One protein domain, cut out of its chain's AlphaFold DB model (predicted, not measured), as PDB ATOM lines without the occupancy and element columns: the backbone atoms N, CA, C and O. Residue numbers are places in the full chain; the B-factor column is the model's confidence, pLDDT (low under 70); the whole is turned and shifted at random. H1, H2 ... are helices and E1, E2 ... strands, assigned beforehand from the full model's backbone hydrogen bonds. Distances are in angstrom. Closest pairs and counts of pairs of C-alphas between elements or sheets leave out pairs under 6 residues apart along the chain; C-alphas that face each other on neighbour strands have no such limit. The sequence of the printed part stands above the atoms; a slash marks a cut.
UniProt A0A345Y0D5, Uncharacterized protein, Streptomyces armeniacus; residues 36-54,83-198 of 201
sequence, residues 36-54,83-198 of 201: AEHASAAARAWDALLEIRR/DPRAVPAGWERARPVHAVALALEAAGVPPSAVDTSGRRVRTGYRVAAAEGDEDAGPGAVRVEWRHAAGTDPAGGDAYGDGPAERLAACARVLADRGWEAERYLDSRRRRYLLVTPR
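Overview. This is residues 36 to 54 and 83 to 198 of the 201 residues of an uncharacterized protein of Streptomyces armeniacus (UniProt A0A345Y0D5). A strongly twisted sheet of four strands has two helices, H3 and H4, packed nearly at right angles to each other over one face, making two layers, and the longest helix, H1, is not on the sheet but packs with its residues 39 to 46 on H3, closest at Ala 106, the last residue of H3. A small ribbon of E1 and residues 113 to 114 lies beyond one end of E2. The printed part has 135 residues, with four named helices and five named strands in the order H1 H2 H3 E1 E2 E3 H4 E4 E5. The sheet order is E2 E3 E5 E4, antiparallel throughout, and the class is mixed, helices and strands. The whole is compact, with a radius of gyration of the C-alphas of 15.0 A, and rounded, spanning 46 by 37 by 30 A.

Arrangement. E2, residues 124 to 129, and E3, residues 141 to 146, form an antiparallel hairpin, with N 126 and O 144 2.8 A apart, within hydrogen-bond range. E5, residues 191 to 197, is antiparallel to E3, with N 141 and O 195 at 2.8 A. E4, residues 179 to 185, forms a hairpin with E5, with N 182 and O 194 at 2.9 A. H4, residues 163 to 175, is on the sheet at a height of 7.2 A, over E3 and E5; it runs along the strands, only just, at 28 degrees to E3 on the local plane. E3, H4 and E4 make a split strand-helix-strand unit, two strands running the same way with E5 between them, and its crossover is right-handed. H3, residues 96 to 106, is on the sheet at a height of 7.5 A, slantwise to the strands. H3 and H4 touch about perpendicular, at 80 degrees; their closest C-alphas, Ala 103 and Leu 174, are 6.7 A apart. H1, residues 36 to 54, touches H3 with residues 39 to 46 alone, at a steep tilt of 60 degrees, opposite ways; their closest C-alphas, Ala 43 and Ala 106, are 4.3 A apart. H2, residues 90 to 93, and H3 only just touch, with 3 pairs of C-alphas within 8 A, and only at the corner; the closest are Glu 92 and Ala 99, 5.8 A. E1, residues 120 to 122, pairs with no named strand. In H1, H3 and H4 every O i to N i+4 pair is within hydrogen-bond range; H2 is too short for such a pair.

Along the chain. H1 is 27.3 A long, from C-alpha 36 at (409.667, 420.084, 363.165). H2 measures 5.2 A, H3 15.2 A and H4 18.2 A. E1 measures 5.8 A, E2 17.1 A, E3 15.6 A and E4 19.2 A. E5 is 19.9 A long and ends at C-alpha 197 (404.494, 400.981, 343.102).

Size, cuts and confidence. The C-alphas farthest apart, of Arg 54 and Gly 155, are 46.0 A apart. Residues 55 to 82 are not printed, with 7.6 A between C-alphas 54 and 83. The links H3 to E1, E2 to E3 and E3 to H4 are long. The model's pLDDT is under 70 at residues 132 to 135 and 154 to 161.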
ATOM      1  N   ALA A  36     408.477 420.871 362.839       92.38
ATOM      2  CA  ALA A  36     409.667 420.084 363.165       92.38
ATOM      3  C   ALA A  36     409.307 418.783 363.906       92.38
ATOM      4  O   ALA A  36     409.843 417.713 363.604       92.38
ATOM      5  N   GLU A  37     408.359 418.858 364.839       95.19
ATOM      6  CA  GLU A  37     407.824 417.708 365.560       95.19
ATOM      7  C   GLU A  37     407.086 416.765 364.605       95.19
ATOM      8  O   GLU A  37     407.263 415.547 364.681       95.19
ATOM      9  N   HIS A  38     406.309 417.319 363.666       94.75
ATOM     10  CA  HIS A  38     405.625 416.539 362.637       94.75
ATOM     11  C   HIS A  38     406.611 415.824 361.706       94.75
ATOM     12  O   HIS A  38     406.470 414.622 361.496       94.75
ATOM     13  N   ALA A  39     407.653 416.514 361.229       94.12
ATOM     14  CA  ALA A  39     408.704 415.902 360.414       94.12
ATOM     15  C   ALA A  39     409.425 414.767 361.168       94.12
ATOM     16  O   ALA A  39     409.639 413.682 360.626       94.12
ATOM     17  N   SER A  40     409.722 414.971 362.454       95.94
ATOM     18  CA  SER A  40     410.322 413.939 363.312       95.94
ATOM     19  C   SER A  40     409.379 412.750 363.546       95.94
ATOM     20  O   SER A  40     409.817 411.608 363.690       95.94
ATOM     21  N   ALA A  41     408.066 412.986 363.603       96.62
ATOM     22  CA  ALA A  41     407.065 411.925 363.670       96.62
ATOM     23  C   ALA A  41     406.936 411.165 362.337       96.62
ATOM     24  O   ALA A  41     406.838 409.940 362.371       96.62
ATOM     25  N   ALA A  42     407.028 411.847 361.191       97.31
ATOM     26  CA  ALA A  42     407.034 411.221 359.868       97.31
ATOM     27  C   ALA A  42     408.236 410.283 359.690       97.31
ATOM     28  O   ALA A  42     408.067 409.144 359.256       97.31
ATOM     29  N   ALA A  43     409.434 410.724 360.091       97.19
ATOM     30  CA  ALA A  43     410.640 409.897 360.060       97.19
ATOM     31  C   ALA A  43     410.474 408.615 360.899       97.19
ATOM     32  O   ALA A  43     410.686 407.515 360.395       97.19
ATOM     33  N   ARG A  44     409.983 408.736 362.141       98.00
ATOM     34  CA  ARG A  44     409.708 407.573 363.007       98.00
ATOM     35  C   ARG A  44     408.633 406.645 362.440       98.00
ATOM     36  O   ARG A  44     408.755 405.429 362.553       98.00
ATOM     37  N   ALA A  45     407.580 407.202 361.843       97.62
ATOM     38  CA  ALA A  45     406.528 406.416 361.204       97.62
ATOM     39  C   ALA A  45     407.063 405.636 359.992       97.62
ATOM     40  O   ALA A  45     406.686 404.483 359.788       97.62
ATOM     41  N   TRP A  46     407.979 406.231 359.225       97.00
ATOM     42  CA  TRP A  46     408.667 405.555 358.131       97.00
ATOM     43  C   TRP A  46     409.592 404.432 358.617       97.00
ATOM     44  O   TRP A  46     409.555 403.336 358.061       97.00
ATOM     45  N   ASP A  47     410.362 404.652 359.685       96.62
ATOM     46  CA  ASP A  47     411.206 403.604 360.273       96.62
ATOM     47  C   ASP A  47     410.367 402.424 360.788       96.62
ATOM     48  O   ASP A  47     410.678 401.265 360.504       96.62
ATOM     49  N   ALA A  48     409.251 402.705 361.468       95.19
ATOM     50  CA  ALA A  48     408.307 401.678 361.908       95.19
ATOM     51  C   ALA A  48     407.696 400.904 360.724       95.19
ATOM     52  O   ALA A  48     407.531 399.687 360.789       95.19
ATOM     53  N   LEU A  49     407.396 401.590 359.620       94.69
ATOM     54  CA  LEU A  49     406.903 400.969 358.391       94.69
ATOM     55  C   LEU A  49     407.938 400.026 357.764       94.69
ATOM     56  O   LEU A  49     407.592 398.902 357.395       94.69
ATOM     57  N   LEU A  50     409.204 400.444 357.674       94.31
ATOM     58  CA  LEU A  50     410.283 399.591 357.167       94.31
ATOM     59  C   LEU A  50     410.499 398.361 358.052       94.31
ATOM     60  O   LEU A  50     410.750 397.270 357.537       94.31
ATOM     61  N   GLU A  51     410.343 398.514 359.364       94.44
ATOM     62  CA  GLU A  51     410.408 397.403 360.309       94.44
ATOM     63  C   GLU A  51     409.260 396.401 360.094       94.44
ATOM     64  O   GLU A  51     409.498 395.193 360.017       94.44
ATOM     65  N   ILE A  52     408.029 396.880 359.877       92.00
ATOM     66  CA  ILE A  52     406.891 396.018 359.517       92.00
ATOM     67  C   ILE A  52     407.176 395.273 358.207       92.00
ATOM     68  O   ILE A  52     406.958 394.061 358.140       92.00
ATOM     69  N   ARG A  53     407.687 395.953 357.170       91.44
ATOM     70  CA  ARG A  53     408.057 395.317 355.890       91.44
ATOM     71  C   ARG A  53     409.106 394.226 356.085       91.44
ATOM     72  O   ARG A  53     408.973 393.152 355.509       91.44
ATOM     73  N   ARG A  54     410.116 394.478 356.922       90.19
ATOM     74  CA  ARG A  54     411.178 393.514 357.231       90.19
ATOM     75  C   ARG A  54     410.603 392.263 357.890       90.19
ATOM     76  O   ARG A  54     410.831 391.163 357.399       90.19
ATOM     77  N   ASP A  83     415.465 393.558 350.580       85.75
ATOM     78  CA  ASP A  83     415.591 394.907 351.142       85.75
ATOM     79  C   ASP A  83     414.188 395.501 351.376       85.75
ATOM     80  O   ASP A  83     413.432 395.675 350.412       85.75
ATOM     81  N   PRO A  84     413.817 395.853 352.625       86.19
ATOM     82  CA  PRO A  84     412.504 396.413 352.929       86.19
ATOM     83  C   PRO A  84     412.240 397.755 352.228       86.19
ATOM     84  O   PRO A  84     411.095 398.200 352.199       86.19
ATOM     85  N   ARG A  85     413.247 398.421 351.649       85.50
ATOM     86  CA  ARG A  85     413.058 399.642 350.846       85.50
ATOM     87  C   ARG A  85     412.688 399.380 349.388       85.50
ATOM     88  O   ARG A  85     412.144 400.278 348.752       85.50
ATOM     89  N   ALA A  86     412.951 398.180 348.869       85.44
ATOM     90  CA  ALA A  86     412.912 397.917 347.433       85.44
ATOM     91  C   ALA A  86     411.507 398.031 346.824       85.44
ATOM     92  O   ALA A  86     411.374 398.551 345.716       85.44
ATOM     93  N   VAL A  87     410.467 397.572 347.537       86.88
ATOM     94  CA  VAL A  87     409.071 397.636 347.075       86.88
ATOM     95  C   VAL A  87     408.064 397.879 348.210       86.88
ATOM     96  O   VAL A  87     408.235 397.340 349.305       86.88
ATOM     97  N   PRO A  88     406.980 398.642 347.961       90.00
ATOM     98  CA  PRO A  88     405.878 398.808 348.899       90.00
ATOM     99  C   PRO A  88     405.137 397.492 349.132       90.00
ATOM    100  O   PRO A  88     404.854 396.749 348.185       90.00
ATOM    101  N   ALA A  89     404.751 397.224 350.378       89.75
ATOM    102  CA  ALA A  89     403.940 396.070 350.746       89.75
ATOM    103  C   ALA A  89     402.496 396.183 350.214       89.75
ATOM    104  O   ALA A  89     402.023 397.256 349.839       89.75
ATOM    105  N   GLY A  90     401.753 395.069 350.193       88.44
ATOM    106  CA  GLY A  90     400.385 395.035 349.651       88.44
ATOM    107  C   GLY A  90     399.424 396.038 350.298       88.44
ATOM    108  O   GLY A  90     398.631 396.668 349.604       88.44
ATOM    109  N   TRP A  91     399.544 396.246 351.607       89.12
ATOM    110  CA  TRP A  91     398.724 397.198 352.360       89.12
ATOM    111  C   TRP A  91     399.079 398.668 352.077       89.12
ATOM    112  O   TRP A  91     398.215 399.534 352.186       89.12
ATOM    113  N   GLU A  92     400.306 398.965 351.639       92.88
ATOM    114  CA  GLU A  92     400.682 400.309 351.178       92.88
ATOM    115  C   GLU A  92     400.102 400.597 349.802       92.88
ATOM    116  O   GLU A  92     399.572 401.679 349.561       92.88
ATOM    117  N   ARG A  93     400.126 399.593 348.918       91.56
ATOM    118  CA  ARG A  93     399.498 399.678 347.594       91.56
ATOM    119  C   ARG A  93     397.982 399.855 347.685       91.56
ATOM    120  O   ARG A  93     397.394 400.465 346.802       91.56
ATOM    121  N   ALA A  94     397.361 399.374 348.763       91.56
ATOM    122  CA  ALA A  94     395.947 399.607 349.055       91.56
ATOM    123  C   ALA A  94     395.650 401.035 349.563       91.56
ATOM    124  O   ALA A  94     394.499 401.466 349.529       91.56
ATOM    125  N   ARG A  95     396.662 401.788 350.027       93.94
ATOM    126  CA  ARG A  95     396.536 403.184 350.492       93.94
ATOM    127  C   ARG A  95     397.651 404.068 349.909       93.94
ATOM    128  O   ARG A  95     398.430 404.660 350.661       93.94
ATOM    129  N   PRO A  96     397.740 404.199 348.575       95.25
ATOM    130  CA  PRO A  96     398.951 404.694 347.930       95.25
ATOM    131  C   PRO A  96     399.187 406.193 348.166       95.25
ATOM    132  O   PRO A  96     400.322 406.594 348.392       95.25
ATOM    133  N   VAL A  97     398.136 407.023 348.238       97.25
ATOM    134  CA  VAL A  97     398.257 408.461 348.580       97.25
ATOM    135  C   VAL A  97     398.922 408.655 349.943       97.25
ATOM    136  O   VAL A  97     399.826 409.474 350.085       97.25
ATOM    137  N   HIS A  98     398.506 407.868 350.938       97.38
ATOM    138  CA  HIS A  98     399.075 407.915 352.281       97.38
ATOM    139  C   HIS A  98     400.548 407.496 352.275       97.38
ATOM    140  O   HIS A  98     401.385 408.182 352.855       97.38
ATOM    141  N   ALA A  99     400.874 406.394 351.598       97.06
ATOM    142  CA  ALA A  99     402.235 405.870 351.564       97.06
ATOM    143  C   ALA A  99     403.209 406.797 350.806       97.06
ATOM    144  O   ALA A  99     404.329 407.015 351.267       97.06
ATOM    145  N   VAL A 100     402.773 407.405 349.696       98.25
ATOM    146  CA  VAL A 100     403.561 408.396 348.939       98.25
ATOM    147  C   VAL A 100     403.770 409.677 349.750       98.25
ATOM    148  O   VAL A 100     404.888 410.189 349.799       98.25
ATOM    149  N   ALA A 101     402.734 410.183 350.429       98.44
ATOM    150  CA  ALA A 101     402.866 411.355 351.296       98.44
ATOM    151  C   ALA A 101     403.835 411.086 352.463       98.44
ATOM    152  O   ALA A 101     404.754 411.870 352.689       98.44
ATOM    153  N   LEU A 102     403.708 409.935 353.134       98.12
ATOM    154  CA  LEU A 102     404.625 409.526 354.202       98.12
ATOM    155  C   LEU A 102     406.078 409.435 353.712       98.12
ATOM    156  O   LEU A 102     406.984 409.906 354.396       98.12
ATOM    157  N   ALA A 103     406.304 408.865 352.526       97.88
ATOM    158  CA  ALA A 103     407.632 408.754 351.929       97.88
ATOM    159  C   ALA A 103     408.292 410.126 351.696       97.88
ATOM    160  O   ALA A 103     409.485 410.284 351.968       97.88
ATOM    161  N   LEU A 104     407.525 411.112 351.217       98.44
ATOM    162  CA  LEU A 104     408.006 412.476 350.979       98.44
ATOM    163  C   LEU A 104     408.281 413.226 352.290       98.44
ATOM    164  O   LEU A 104     409.348 413.826 352.427       98.44
ATOM    165  N   GLU A 105     407.382 413.154 353.274       98.12
ATOM    166  CA  GLU A 105     407.591 413.833 354.564       98.12
ATOM    167  C   GLU A 105     408.725 413.240 355.379       98.12
ATOM    168  O   GLU A 105     409.522 413.981 355.950       98.12
ATOM    169  N   ALA A 106     408.849 411.912 355.407       98.12
ATOM    170  CA  ALA A 106     409.954 411.247 356.086       98.12
ATOM    171  C   ALA A 106     411.315 411.580 355.450       98.12
ATOM    172  O   ALA A 106     412.353 411.422 356.086       98.12
ATOM    173  N   ALA A 107     411.325 412.040 354.195       97.50
ATOM    174  CA  ALA A 107     412.508 412.572 353.523       97.50
ATOM    175  C   ALA A 107     412.721 414.080 353.750       97.50
ATOM    176  O   ALA A 107     413.662 414.650 353.201       97.50
ATOM    177  N   GLY A 108     411.848 414.736 354.520       96.75
ATOM    178  CA  GLY A 108     411.894 416.171 354.782       96.75
ATOM    179  C   GLY A 108     411.426 417.042 353.614       96.75
ATOM    180  O   GLY A 108     411.660 418.252 353.633       96.75
ATOM    181  N   VAL A 109     410.777 416.475 352.590       96.62
ATOM    182  CA  VAL A 109     410.183 417.280 351.516       96.62
ATOM    183  C   VAL A 109     408.937 417.968 352.082       96.62
ATOM    184  O   VAL A 109     408.064 417.282 352.605       96.62
ATOM    185  N   PRO A 110     408.810 419.305 352.006       94.75
ATOM    186  CA  PRO A 110     407.689 419.986 352.633       94.75
ATOM    187  C   PRO A 110     406.389 419.780 351.834       94.75
ATOM    188  O   PRO A 110     406.374 420.027 350.619       94.75
ATOM    189  N   PRO A 111     405.273 419.417 352.490       97.62
ATOM    190  CA  PRO A 111     403.953 419.500 351.882       97.62
ATOM    191  C   PRO A 111     403.603 420.963 351.649       97.62
ATOM    192  O   PRO A 111     403.943 421.834 352.450       97.62
ATOM    193  N   SER A 112     402.846 421.254 350.604       97.31
ATOM    194  CA  SER A 112     402.142 422.532 350.502       97.31
ATOM    195  C   SER A 112     401.017 422.627 351.550       97.31
ATOM    196  O   SER A 112     400.795 421.692 352.315       97.31
ATOM    197  N   ALA A 113     400.372 423.784 351.685       97.25
ATOM    198  CA  ALA A 113     399.222 423.944 352.581       97.25
ATOM    199  C   ALA A 113     398.308 425.068 352.114       97.25
ATOM    200  O   ALA A 113     398.772 426.032 351.490       97.25
ATOM    201  N   VAL A 114     397.033 424.967 352.470       97.81
ATOM    202  CA  VAL A 114     395.999 425.958 352.155       97.81
ATOM    203  C   VAL A 114     395.426 426.569 353.428       97.81
ATOM    204  O   VAL A 114     395.450 425.947 354.479       97.81
ATOM    205  N   ASP A 115     394.940 427.801 353.372       96.06
ATOM    206  CA  ASP A 115     394.156 428.372 354.469       96.06
ATOM    207  C   ASP A 115     392.691 427.896 354.428       96.06
ATOM    208  O   ASP A 115     392.293 427.087 353.588       96.06
ATOM    209  N   THR A 116     391.864 428.412 355.337       94.69
ATOM    210  CA  THR A 116     390.430 428.088 355.419       94.69
ATOM    211  C   THR A 116     389.629 428.513 354.185       94.69
ATOM    212  O   THR A 116     388.525 428.014 353.987       94.69
ATOM    213  N   SER A 117     390.169 429.401 353.344       95.00
ATOM    214  CA  SER A 117     389.566 429.798 352.066       95.00
ATOM    215  C   SER A 117     389.979 428.892 350.899       95.00
ATOM    216  O   SER A 117     389.498 429.064 349.780       95.00
ATOM    217  N   GLY A 118     390.884 427.936 351.135       94.31
ATOM    218  CA  GLY A 118     391.481 427.093 350.100       94.31
ATOM    219  C   GLY A 118     392.629 427.771 349.342       94.31
ATOM    220  O   GLY A 118     393.190 427.184 348.411       94.31
ATOM    221  N   ARG A 119     393.028 428.990 349.726       94.94
ATOM    222  CA  ARG A 119     394.170 429.679 349.119       94.94
ATOM    223  C   ARG A 119     395.461 429.048 349.622       94.94
ATOM    224  O   ARG A 119     395.658 428.854 350.815       94.94
ATOM    225  N   ARG A 120     396.387 428.754 348.706       95.56
ATOM    226  CA  ARG A 120     397.674 428.144 349.059       95.56
ATOM    227  C   ARG A 120     398.577 429.147 349.770       95.56
ATOM    228  O   ARG A 120     398.930 430.177 349.197       95.56
ATOM    229  N   VAL A 121     398.963 428.820 350.998       96.19
ATOM    230  CA  VAL A 121     399.793 429.659 351.879       96.19
ATOM    231  C   VAL A 121     401.204 429.110 352.074       96.19
ATOM    232  O   VAL A 121     402.076 429.836 352.537       96.19
ATOM    233  N   ARG A 122     401.458 427.855 351.681       94.44
ATOM    234  CA  ARG A 122     402.797 427.251 351.707       94.44
ATOM    235  C   ARG A 122     403.120 426.555 350.391       94.44
ATOM    236  O   ARG A 122     402.302 425.788 349.879       94.44
ATOM    237  N   THR A 123     404.322 426.812 349.883       94.88
ATOM    238  CA  THR A 123     404.898 426.117 348.726       94.88
ATOM    239  C   THR A 123     405.378 424.727 349.129       94.88
ATOM    240  O   THR A 123     405.981 424.573 350.188       94.88
ATOM    241  N   GLY A 124     405.127 423.719 348.298       95.56
ATOM    242  CA  GLY A 124     405.546 422.345 348.567       95.56
ATOM    243  C   GLY A 124     404.843 421.330 347.677       95.56
ATOM    244  O   GLY A 124     404.153 421.697 346.721       95.56
ATOM    245  N   TYR A 125     404.990 420.047 348.001       97.62
ATOM    246  CA  TYR A 125     404.319 419.001 347.238       97.62
ATOM    247  C   TYR A 125     402.802 418.992 347.498       97.62
ATOM    248  O   TYR A 125     402.326 419.417 348.554       97.62
ATOM    249  N   ARG A 126     402.036 418.466 346.544       97.81
ATOM    250  CA  ARG A 126     400.655 418.004 346.727       97.81
ATOM    251  C   ARG A 126     400.550 416.579 346.197       97.81
ATOM    252  O   ARG A 126     401.023 416.325 345.095       97.81
ATOM    253  N   VAL A 127     399.926 415.682 346.949       98.31
ATOM    254  CA  VAL A 127     399.724 414.271 346.610       98.31
ATOM    255  C   VAL A 127     398.223 414.008 346.523       98.31
ATOM    256  O   VAL A 127     397.479 414.349 347.438       98.31
ATOM    257  N   ALA A 128     397.767 413.392 345.440       96.50
ATOM    258  CA  ALA A 128     396.382 412.955 345.286       96.50
ATOM    259  C   ALA A 128     396.310 411.666 344.470       96.50
ATOM    260  O   ALA A 128     397.264 411.308 343.784       96.50
ATOM    261  N   ALA A 129     395.174 410.972 344.517       94.69
ATOM    262  CA  ALA A 129     394.916 409.900 343.564       94.69
ATOM    263  C   ALA A 129     394.971 410.467 342.133       94.69
ATOM    264  O   ALA A 129     394.522 411.591 341.892       94.69
ATOM    265  N   ALA A 130     395.546 409.715 341.195       90.00
ATOM    266  CA  ALA A 130     395.605 410.098 339.784       90.00
ATOM    267  C   ALA A 130     394.261 409.827 339.073       90.00
ATOM    268  O   ALA A 130     394.206 409.148 338.054       90.00
ATOM    269  N   GLU A 131     393.154 410.306 339.645       76.19
ATOM    270  CA  GLU A 131     391.819 410.119 339.071       76.19
ATOM    271  C   GLU A 131     391.668 410.906 337.761       76.19
ATOM    272  O   GLU A 131     392.016 412.087 337.694       76.19
ATOM    273  N   GLY A 132     391.120 410.259 336.727       66.31
ATOM    274  CA  GLY A 132     390.819 410.890 335.436       66.31
ATOM    275  C   GLY A 132     392.009 411.054 334.486       66.31
ATOM    276  O   GLY A 132     391.871 411.736 333.474       66.31
ATOM    277  N   ASP A 133     393.158 410.456 334.799       68.31
ATOM    278  CA  ASP A 133     394.285 410.320 333.877       68.31
ATOM    279  C   ASP A 133     394.172 408.957 333.175       68.31
ATOM    280  O   ASP A 133     394.199 407.914 333.825       68.31
ATOM    281  N   GLU A 134     393.947 408.966 331.861       68.25
ATOM    282  CA  GLU A 134     393.677 407.752 331.075       68.25
ATOM    283  C   GLU A 134     394.895 406.817 331.024       68.25
ATOM    284  O   GLU A 134     394.738 405.599 330.924       68.25
ATOM    285  N   ASP A 135     396.098 407.382 331.171       66.38
ATOM    286  CA  ASP A 135     397.359 406.646 331.244       66.38
ATOM    287  C   ASP A 135     397.636 406.113 332.667       66.38
ATOM    288  O   ASP A 135     398.542 405.299 332.876       66.38
ATOM    289  N   ALA A 136     396.860 406.539 333.673       75.44
ATOM    290  CA  ALA A 136     397.058 406.147 335.061       75.44
ATOM    291  C   ALA A 136     396.392 404.804 335.392       75.44
ATOM    292  O   ALA A 136     395.172 404.659 335.467       75.44
ATOM    293  N   GLY A 137     397.226 403.803 335.684       72.25
ATOM    294  CA  GLY A 137     396.768 402.521 336.213       72.25
ATOM    295  C   GLY A 137     396.138 402.626 337.617       72.25
ATOM    296  O   GLY A 137     396.338 403.608 338.341       72.25
ATOM    297  N   PRO A 138     395.408 401.588 338.063       74.00
ATOM    298  CA  PRO A 138     394.800 401.565 339.390       74.00
ATOM    299  C   PRO A 138     395.859 401.712 340.491       74.00
ATOM    300  O   PRO A 138     396.891 401.038 340.481       74.00
ATOM    301  N   GLY A 139     395.586 402.587 341.462       81.31
ATOM    302  CA  GLY A 139     396.502 402.875 342.569       81.31
ATOM    303  C   GLY A 139     397.636 403.850 342.230       81.31
ATOM    304  O   GLY A 139     398.511 404.053 343.073       81.31
ATOM    305  N   ALA A 140     397.625 404.461 341.041       92.25
ATOM    306  CA  ALA A 140     398.547 405.533 340.698       92.25
ATOM    307  C   ALA A 140     398.247 406.823 341.482       92.25
ATOM    308  O   ALA A 140     397.100 407.169 341.788       92.25
ATOM    309  N   VAL A 141     399.311 407.545 341.808       96.94
ATOM    310  CA  VAL A 141     399.280 408.749 342.633       96.94
ATOM    311  C   VAL A 141     399.884 409.901 341.851       96.94
ATOM    312  O   VAL A 141     400.984 409.802 341.321       96.94
ATOM    313  N   ARG A 142     399.177 411.024 341.805       96.50
ATOM    314  CA  ARG A 142     399.659 412.264 341.209       96.50
ATOM    315  C   ARG A 142     400.379 413.093 342.264       96.50
ATOM    316  O   ARG A 142     399.784 413.445 343.285       96.50
ATOM    317  N   VAL A 143     401.635 413.444 341.997       97.94
ATOM    318  CA  VAL A 143     402.416 414.378 342.817       97.94
ATOM    319  C   VAL A 143     402.700 415.651 342.033       97.94
ATOM    320  O   VAL A 143     403.257 415.625 340.940       97.94
ATOM    321  N   GLU A 144     402.338 416.788 342.607       95.75
ATOM    322  CA  GLU A 144     402.555 418.111 342.026       95.75
ATOM    323  C   GLU A 144     403.447 418.957 342.932       95.75
ATOM    324  O   GLU A 144     403.473 418.749 344.144       95.75
ATOM    325  N   TRP A 145     404.116 419.966 342.371       95.38
ATOM    326  CA  TRP A 145     404.739 421.034 343.153       95.38
ATOM    327  C   TRP A 145     403.880 422.291 343.056       95.38
ATOM    328  O   TRP A 145     403.619 422.793 341.961       95.38
ATOM    329  N   ARG A 146     403.388 422.780 344.193       93.69
ATOM    330  CA  ARG A 146     402.437 423.892 344.262       93.69
ATOM    331  C   ARG A 146     403.070 425.067 344.984       93.69
ATOM    332  O   ARG A 146     403.648 424.884 346.049       93.69
ATOM    333  N   HIS A 147     402.905 426.266 344.439       91.19
ATOM    334  CA  HIS A 147     403.400 427.500 345.041       91.19
ATOM    335  C   HIS A 147     402.353 428.132 345.955       91.19
ATOM    336  O   HIS A 147     401.151 428.077 345.682       91.19
ATOM    337  N   ALA A 148     402.812 428.748 347.044       92.44
ATOM    338  CA  ALA A 148     401.998 429.702 347.776       92.44
ATOM    339  C   ALA A 148     401.602 430.837 346.824       92.44
ATOM    340  O   ALA A 148     402.397 431.278 345.988       92.44
ATOM    341  N   ALA A 149     400.365 431.305 346.927       88.00
ATOM    342  CA  ALA A 149     399.856 432.285 345.981       88.00
ATOM    343  C   ALA A 149     400.658 433.598 346.065       88.00
ATOM    344  O   ALA A 149     400.816 434.171 347.147       88.00
ATOM    345  N   GLY A 150     401.142 434.063 344.908       84.88
ATOM    346  CA  GLY A 150     402.037 435.218 344.781       84.88
ATOM    347  C   GLY A 150     403.532 434.885 344.857       84.88
ATOM    348  O   GLY A 150     404.345 435.797 344.804       84.88
ATOM    349  N   THR A 151     403.900 433.603 344.971       84.31
ATOM    350  CA  THR A 151     405.304 433.134 345.009       84.31
ATOM    351  C   THR A 151     405.683 432.275 343.801       84.31
ATOM    352  O   THR A 151     406.688 431.562 343.824       84.31
ATOM    353  N   ASP A 152     404.860 432.299 342.752       75.94
ATOM    354  CA  ASP A 152     405.188 431.645 341.491       75.94
ATOM    355  C   ASP A 152     406.447 432.299 340.888       75.94
ATOM    356  O   ASP A 152     406.545 433.531 340.869       75.94
ATOM    357  N   PRO A 153     407.429 431.515 340.407       70.00
ATOM    358  CA  PRO A 153     408.653 432.067 339.843       70.00
ATOM    359  C   PRO A 153     408.340 432.906 338.599       70.00
ATOM    360  O   PRO A 153     407.669 432.448 337.667       70.00
ATOM    361  N   ALA A 154     408.852 434.139 338.569       58.25
ATOM    362  CA  ALA A 154     408.797 434.983 337.382       58.25
ATOM    363  C   ALA A 154     409.587 434.300 336.250       58.25
ATOM    364  O   ALA A 154     410.781 434.057 336.388       58.25
ATOM    365  N   GLY A 155     408.914 433.955 335.148       57.19
ATOM    366  CA  GLY A 155     409.530 433.246 334.015       57.19
ATOM    367  C   GLY A 155     409.309 431.726 333.982       57.19
ATOM    368  O   GLY A 155     409.809 431.068 333.072       57.19
ATOM    369  N   GLY A 156     408.525 431.162 334.907       60.84
ATOM    370  CA  GLY A 156     408.140 429.748 334.864       60.84
ATOM    371  C   GLY A 156     409.284 428.790 335.211       60.84
ATOM    372  O   GLY A 156     410.056 429.029 336.132       60.84
ATOM    373  N   ASP A 157     409.371 427.663 334.507       56.53
ATOM    374  CA  ASP A 157     410.359 426.595 334.718       56.53
ATOM    375  C   ASP A 157     411.708 426.830 334.017       56.53
ATOM    376  O   ASP A 157     412.585 425.972 334.085       56.53
ATOM    377  N   ALA A 158     411.872 427.965 333.331       53.66
ATOM    378  CA  ALA A 158     413.051 428.262 332.520       53.66
ATOM    379  C   ALA A 158     414.329 428.539 333.341       53.66
ATOM    380  O   ALA A 158     415.420 428.504 332.778       53.66
ATOM    381  N   TYR A 159     414.217 428.799 334.649       47.66
ATOM    382  CA  TYR A 159     415.355 429.036 335.546       47.66
ATOM    383  C   TYR A 159     415.434 427.939 336.623       47.66
ATOM    384  O   TYR A 159     414.416 427.569 337.213       47.66
ATOM    385  N   GLY A 160     416.639 427.399 336.837       51.69
ATOM    386  CA  GLY A 160     416.957 426.179 337.603       51.69
ATOM    387  C   GLY A 160     416.787 426.258 339.124       51.69
ATOM    388  O   GLY A 160     417.726 425.994 339.850       51.69
ATOM    389  N   ASP A 161     415.599 426.650 339.573       53.66
ATOM    390  CA  ASP A 161     415.085 426.460 340.942       53.66
ATOM    391  C   ASP A 161     413.555 426.200 340.923       53.66
ATOM    392  O   ASP A 161     412.851 426.253 341.940       53.66
ATOM    393  N   GLY A 162     413.002 425.965 339.724       70.69
ATOM    394  CA  GLY A 162     411.569 425.902 339.457       70.69
ATOM    395  C   GLY A 162     410.894 424.563 339.806       70.69
ATOM    396  O   GLY A 162     411.527 423.612 340.277       70.69
ATOM    397  N   PRO A 163     409.583 424.433 339.514       78.06
ATOM    398  CA  PRO A 163     408.795 423.228 339.792       78.06
ATOM    399  C   PRO A 163     409.404 421.928 339.254       78.06
ATOM    400  O   PRO A 163     409.245 420.874 339.863       78.06
ATOM    401  N   ALA A 164     410.103 421.983 338.114       83.12
ATOM    402  CA  ALA A 164     410.691 420.809 337.475       83.12
ATOM    403  C   ALA A 164     411.807 420.169 338.316       83.12
ATOM    404  O   ALA A 164     411.847 418.948 338.446       83.12
ATOM    405  N   GLU A 165     412.676 420.980 338.918       86.88
ATOM    406  CA  GLU A 165     413.758 420.487 339.770       86.88
ATOM    407  C   GLU A 165     413.221 419.938 341.092       86.88
ATOM    408  O   GLU A 165     413.633 418.868 341.542       86.88
ATOM    409  N   ARG A 166     412.227 420.618 341.677       92.31
ATOM    410  CA  ARG A 166     411.549 420.137 342.886       92.31
ATOM    411  C   ARG A 166     410.841 418.803 342.643       92.31
ATOM    412  O   ARG A 166     410.986 417.890 343.450       92.31
ATOM    413  N   LEU A 167     410.166 418.640 341.502       94.75
ATOM    414  CA  LEU A 167     409.598 417.350 341.097       94.75
ATOM    415  C   LEU A 167     410.686 416.297 340.841       94.75
ATOM    416  O   LEU A 167     410.522 415.155 341.251       94.75
ATOM    417  N   ALA A 168     411.820 416.654 340.234       94.44
ATOM    418  CA  ALA A 168     412.936 415.720 340.067       94.44
ATOM    419  C   ALA A 168     413.529 415.267 341.418       94.44
ATOM    420  O   ALA A 168     413.910 414.106 341.569       94.44
ATOM    421  N   ALA A 169     413.575 416.147 342.423       95.62
ATOM    422  CA  ALA A 169     413.959 415.783 343.785       95.62
ATOM    423  C   ALA A 169     412.941 414.833 344.440       95.62
ATOM    424  O   ALA A 169     413.347 413.816 345.005       95.62
ATOM    425  N   CYS A 170     411.638 415.102 344.302       98.06
ATOM    426  CA  CYS A 170     410.586 414.187 344.759       98.06
ATOM    427  C   CYS A 170     410.705 412.808 344.094       98.06
ATOM    428  O   CYS A 170     410.613 411.794 344.779       98.06
ATOM    429  N   ALA A 171     410.955 412.756 342.782       97.88
ATOM    430  CA  ALA A 171     411.103 411.500 342.049       97.88
ATOM    431  C   ALA A 171     412.260 410.643 342.592       97.88
ATOM    432  O   ALA A 171     412.084 409.444 342.786       97.88
ATOM    433  N   ARG A 172     413.410 411.253 342.919       97.44
ATOM    434  CA  ARG A 172     414.543 410.548 343.550       97.44
ATOM    435  C   ARG A 172     414.176 409.980 344.921       97.44
ATOM    436  O   ARG A 172     414.394 408.803 345.176       97.44
ATOM    437  N   VAL A 173     413.550 410.796 345.770       97.56
ATOM    438  CA  VAL A 173     413.084 410.379 347.105       97.56
ATOM    439  C   VAL A 173     412.140 409.178 347.036       97.56
ATOM    440  O   VAL A 173     412.221 408.285 347.882       97.56
ATOM    441  N   LEU A 174     411.238 409.183 346.052       97.69
ATOM    442  CA  LEU A 174     410.249 408.134 345.823       97.69
ATOM    443  C   LEU A 174     410.895 406.854 345.273       97.69
ATOM    444  O   LEU A 174     410.606 405.770 345.784       97.69
ATOM    445  N   ALA A 175     411.833 406.981 344.329       95.75
ATOM    446  CA  ALA A 175     412.614 405.864 343.797       95.75
ATOM    447  C   ALA A 175     413.386 405.112 344.892       95.75
ATOM    448  O   ALA A 175     413.302 403.884 344.968       95.75
ATOM    449  N   ASP A 176     414.032 405.841 345.807       95.25
ATOM    450  CA  ASP A 176     414.762 405.277 346.956       95.25
ATOM    451  C   ASP A 176     413.850 404.554 347.972       95.25
ATOM    452  O   ASP A 176     414.324 403.923 348.919       95.25
ATOM    453  N   ARG A 177     412.526 404.669 347.812       95.56
ATOM    454  CA  ARG A 177     411.498 404.142 348.725       95.56
ATOM    455  C   ARG A 177     410.559 403.129 348.062       95.56
ATOM    456  O   ARG A 177     409.530 402.775 348.646       95.56
ATOM    457  N   GLY A 178     410.930 402.660 346.870       94.19
ATOM    458  CA  GLY A 178     410.233 401.603 346.138       94.19
ATOM    459  C   GLY A 178     409.101 402.099 345.236       94.19
ATOM    460  O   GLY A 178     408.242 401.315 344.840       94.19
ATOM    461  N   TRP A 179     409.069 403.385 344.898       95.75
ATOM    462  CA  TRP A 179     408.077 403.942 343.981       95.75
ATOM    463  C   TRP A 179     408.716 404.287 342.638       95.75
ATOM    464  O   TRP A 179     409.790 404.875 342.584       95.75
ATOM    465  N   GLU A 180     408.040 403.955 341.549       95.00
ATOM    466  CA  GLU A 180     408.343 404.494 340.227       95.00
ATOM    467  C   GLU A 180     407.658 405.858 340.098       95.00
ATOM    468  O   GLU A 180     406.528 406.037 340.551       95.00
ATOM    469  N   ALA A 181     408.360 406.847 339.544       95.75
ATOM    470  CA  ALA A 181     407.863 408.213 339.419       95.75
ATOM    471  C   ALA A 181     408.221 408.780 338.044       95.75
ATOM    472  O   ALA A 181     409.366 409.158 337.784       95.75
ATOM    473  N   GLU A 182     407.223 408.863 337.173       93.56
ATOM    474  CA  GLU A 182     407.364 409.349 335.804       93.56
ATOM    475  C   GLU A 182     406.791 410.757 335.661       93.56
ATOM    476  O   GLU A 182     405.825 411.121 336.324       93.56
ATOM    477  N   ARG A 183     407.400 411.591 334.813       92.94
ATOM    478  CA  ARG A 183     406.986 412.993 334.634       92.94
ATOM    479  C   ARG A 183     405.997 413.128 333.488       92.94
ATOM    480  O   ARG A 183     406.312 412.758 332.364       92.94
ATOM    481  N   TYR A 184     404.888 413.802 333.765       90.56
ATOM    482  CA  TYR A 184     403.826 414.085 332.808       90.56
ATOM    483  C   TYR A 184     403.493 415.578 332.761       90.56
ATOM    484  O   TYR A 184     403.928 416.376 333.602       90.56
ATOM    485  N   LEU A 185     402.724 415.957 331.743       88.56
ATOM    486  CA  LEU A 185     402.126 417.276 331.589       88.56
ATOM    487  C   LEU A 185     400.615 417.122 331.558       88.56
ATOM    488  O   LEU A 185     400.102 416.284 330.828       88.56
ATOM    489  N   ASP A 186     399.901 417.953 332.311       84.56
ATOM    490  CA  ASP A 186     398.446 417.972 332.215       84.56
ATOM    491  C   ASP A 186     397.972 418.783 331.000       84.56
ATOM    492  O   ASP A 186     398.757 419.413 330.280       84.56
ATOM    493  N   SER A 187     396.656 418.818 330.790       84.25
ATOM    494  CA  SER A 187     396.026 419.593 329.713       84.25
ATOM    495  C   SER A 187     396.334 421.095 329.763       84.25
ATOM    496  O   SER A 187     396.216 421.786 328.754       84.25
ATOM    497  N   ARG A 188     396.777 421.616 330.914       83.25
ATOM    498  CA  ARG A 188     397.208 423.006 331.117       83.25
ATOM    499  C   ARG A 188     398.732 423.161 331.053       83.25
ATOM    500  O   ARG A 188     399.244 424.201 331.463       83.25
ATOM    501  N   ARG A 189     399.453 422.150 330.548       83.75
ATOM    502  CA  ARG A 189     400.924 422.085 330.461       83.75
ATOM    503  C   ARG A 189     401.622 422.207 331.820       83.75
ATOM    504  O   ARG A 189     402.793 422.584 331.881       83.75
ATOM    505  N   ARG A 190     400.942 421.878 332.920       84.69
ATOM    506  CA  ARG A 190     401.561 421.831 334.249       84.69
ATOM    507  C   ARG A 190     402.221 420.476 334.441       84.69
ATOM    508  O   ARG A 190     401.627 419.445 334.140       84.69
ATOM    509  N   ARG A 191     403.449 420.492 334.954       89.94
ATOM    510  CA  ARG A 191     404.209 419.275 335.250       89.94
ATOM    511  C   ARG A 191     403.696 418.613 336.518       89.94
ATOM    512  O   ARG A 191     403.450 419.294 337.513       89.94
ATOM    513  N   TYR A 192     403.620 417.294 336.486       93.25
ATOM    514  CA  TYR A 192     403.371 416.455 337.651       93.25
ATOM    515  C   TYR A 192     404.155 415.148 337.528       93.25
ATOM    516  O   TYR A 192     404.695 414.836 336.465       93.25
ATOM    517  N   LEU A 193     404.247 414.410 338.629       96.00
ATOM    518  CA  LEU A 193     404.686 413.023 338.629       96.00
ATOM    519  C   LEU A 193     403.469 412.110 338.687       96.00
ATOM    520  O   LEU A 193     402.592 412.318 339.531       96.00
ATOM    521  N   LEU A 194     403.457 411.093 337.839       95.88
ATOM    522  CA  LEU A 194     402.635 409.911 338.013       95.88
ATOM    523  C   LEU A 194     403.470 408.879 338.771       95.88
ATOM    524  O   LEU A 194     404.555 408.501 338.332       95.88
ATOM    525  N   VAL A 195     402.995 408.492 339.950       96.81
ATOM    526  CA  VAL A 195     403.725 407.657 340.903       96.81
ATOM    527  C   VAL A 195     403.013 406.322 341.053       96.81
ATOM    528  O   VAL A 195     401.826 406.275 341.384       96.81
ATOM    529  N   THR A 196     403.742 405.235 340.841       94.44
ATOM    530  CA  THR A 196     403.240 403.860 340.892       94.44
ATOM    531  C   THR A 196     404.147 402.996 341.770       94.44
ATOM    532  O   THR A 196     405.324 403.310 341.965       94.44
ATOM    533  N   PRO A 197     403.636 401.909 342.374       91.88
ATOM    534  CA  PRO A 197     404.494 400.981 343.102       91.88
ATOM    535  C   PRO A 197     405.496 400.328 342.148       91.88
ATOM    536  O   PRO A 197     405.081 399.759 341.135       91.88
ATOM    537  N   ARG A 198     406.786 400.338 342.503       89.44
ATOM    538  CA  ARG A 198     407.811 399.614 341.747       89.44
ATOM    539  C   ARG A 198     407.482 398.127 341.734       89.44
ATOM    540  O   ARG A 198     407.117 397.552 342.767       89.44
TER     541      ARG A 198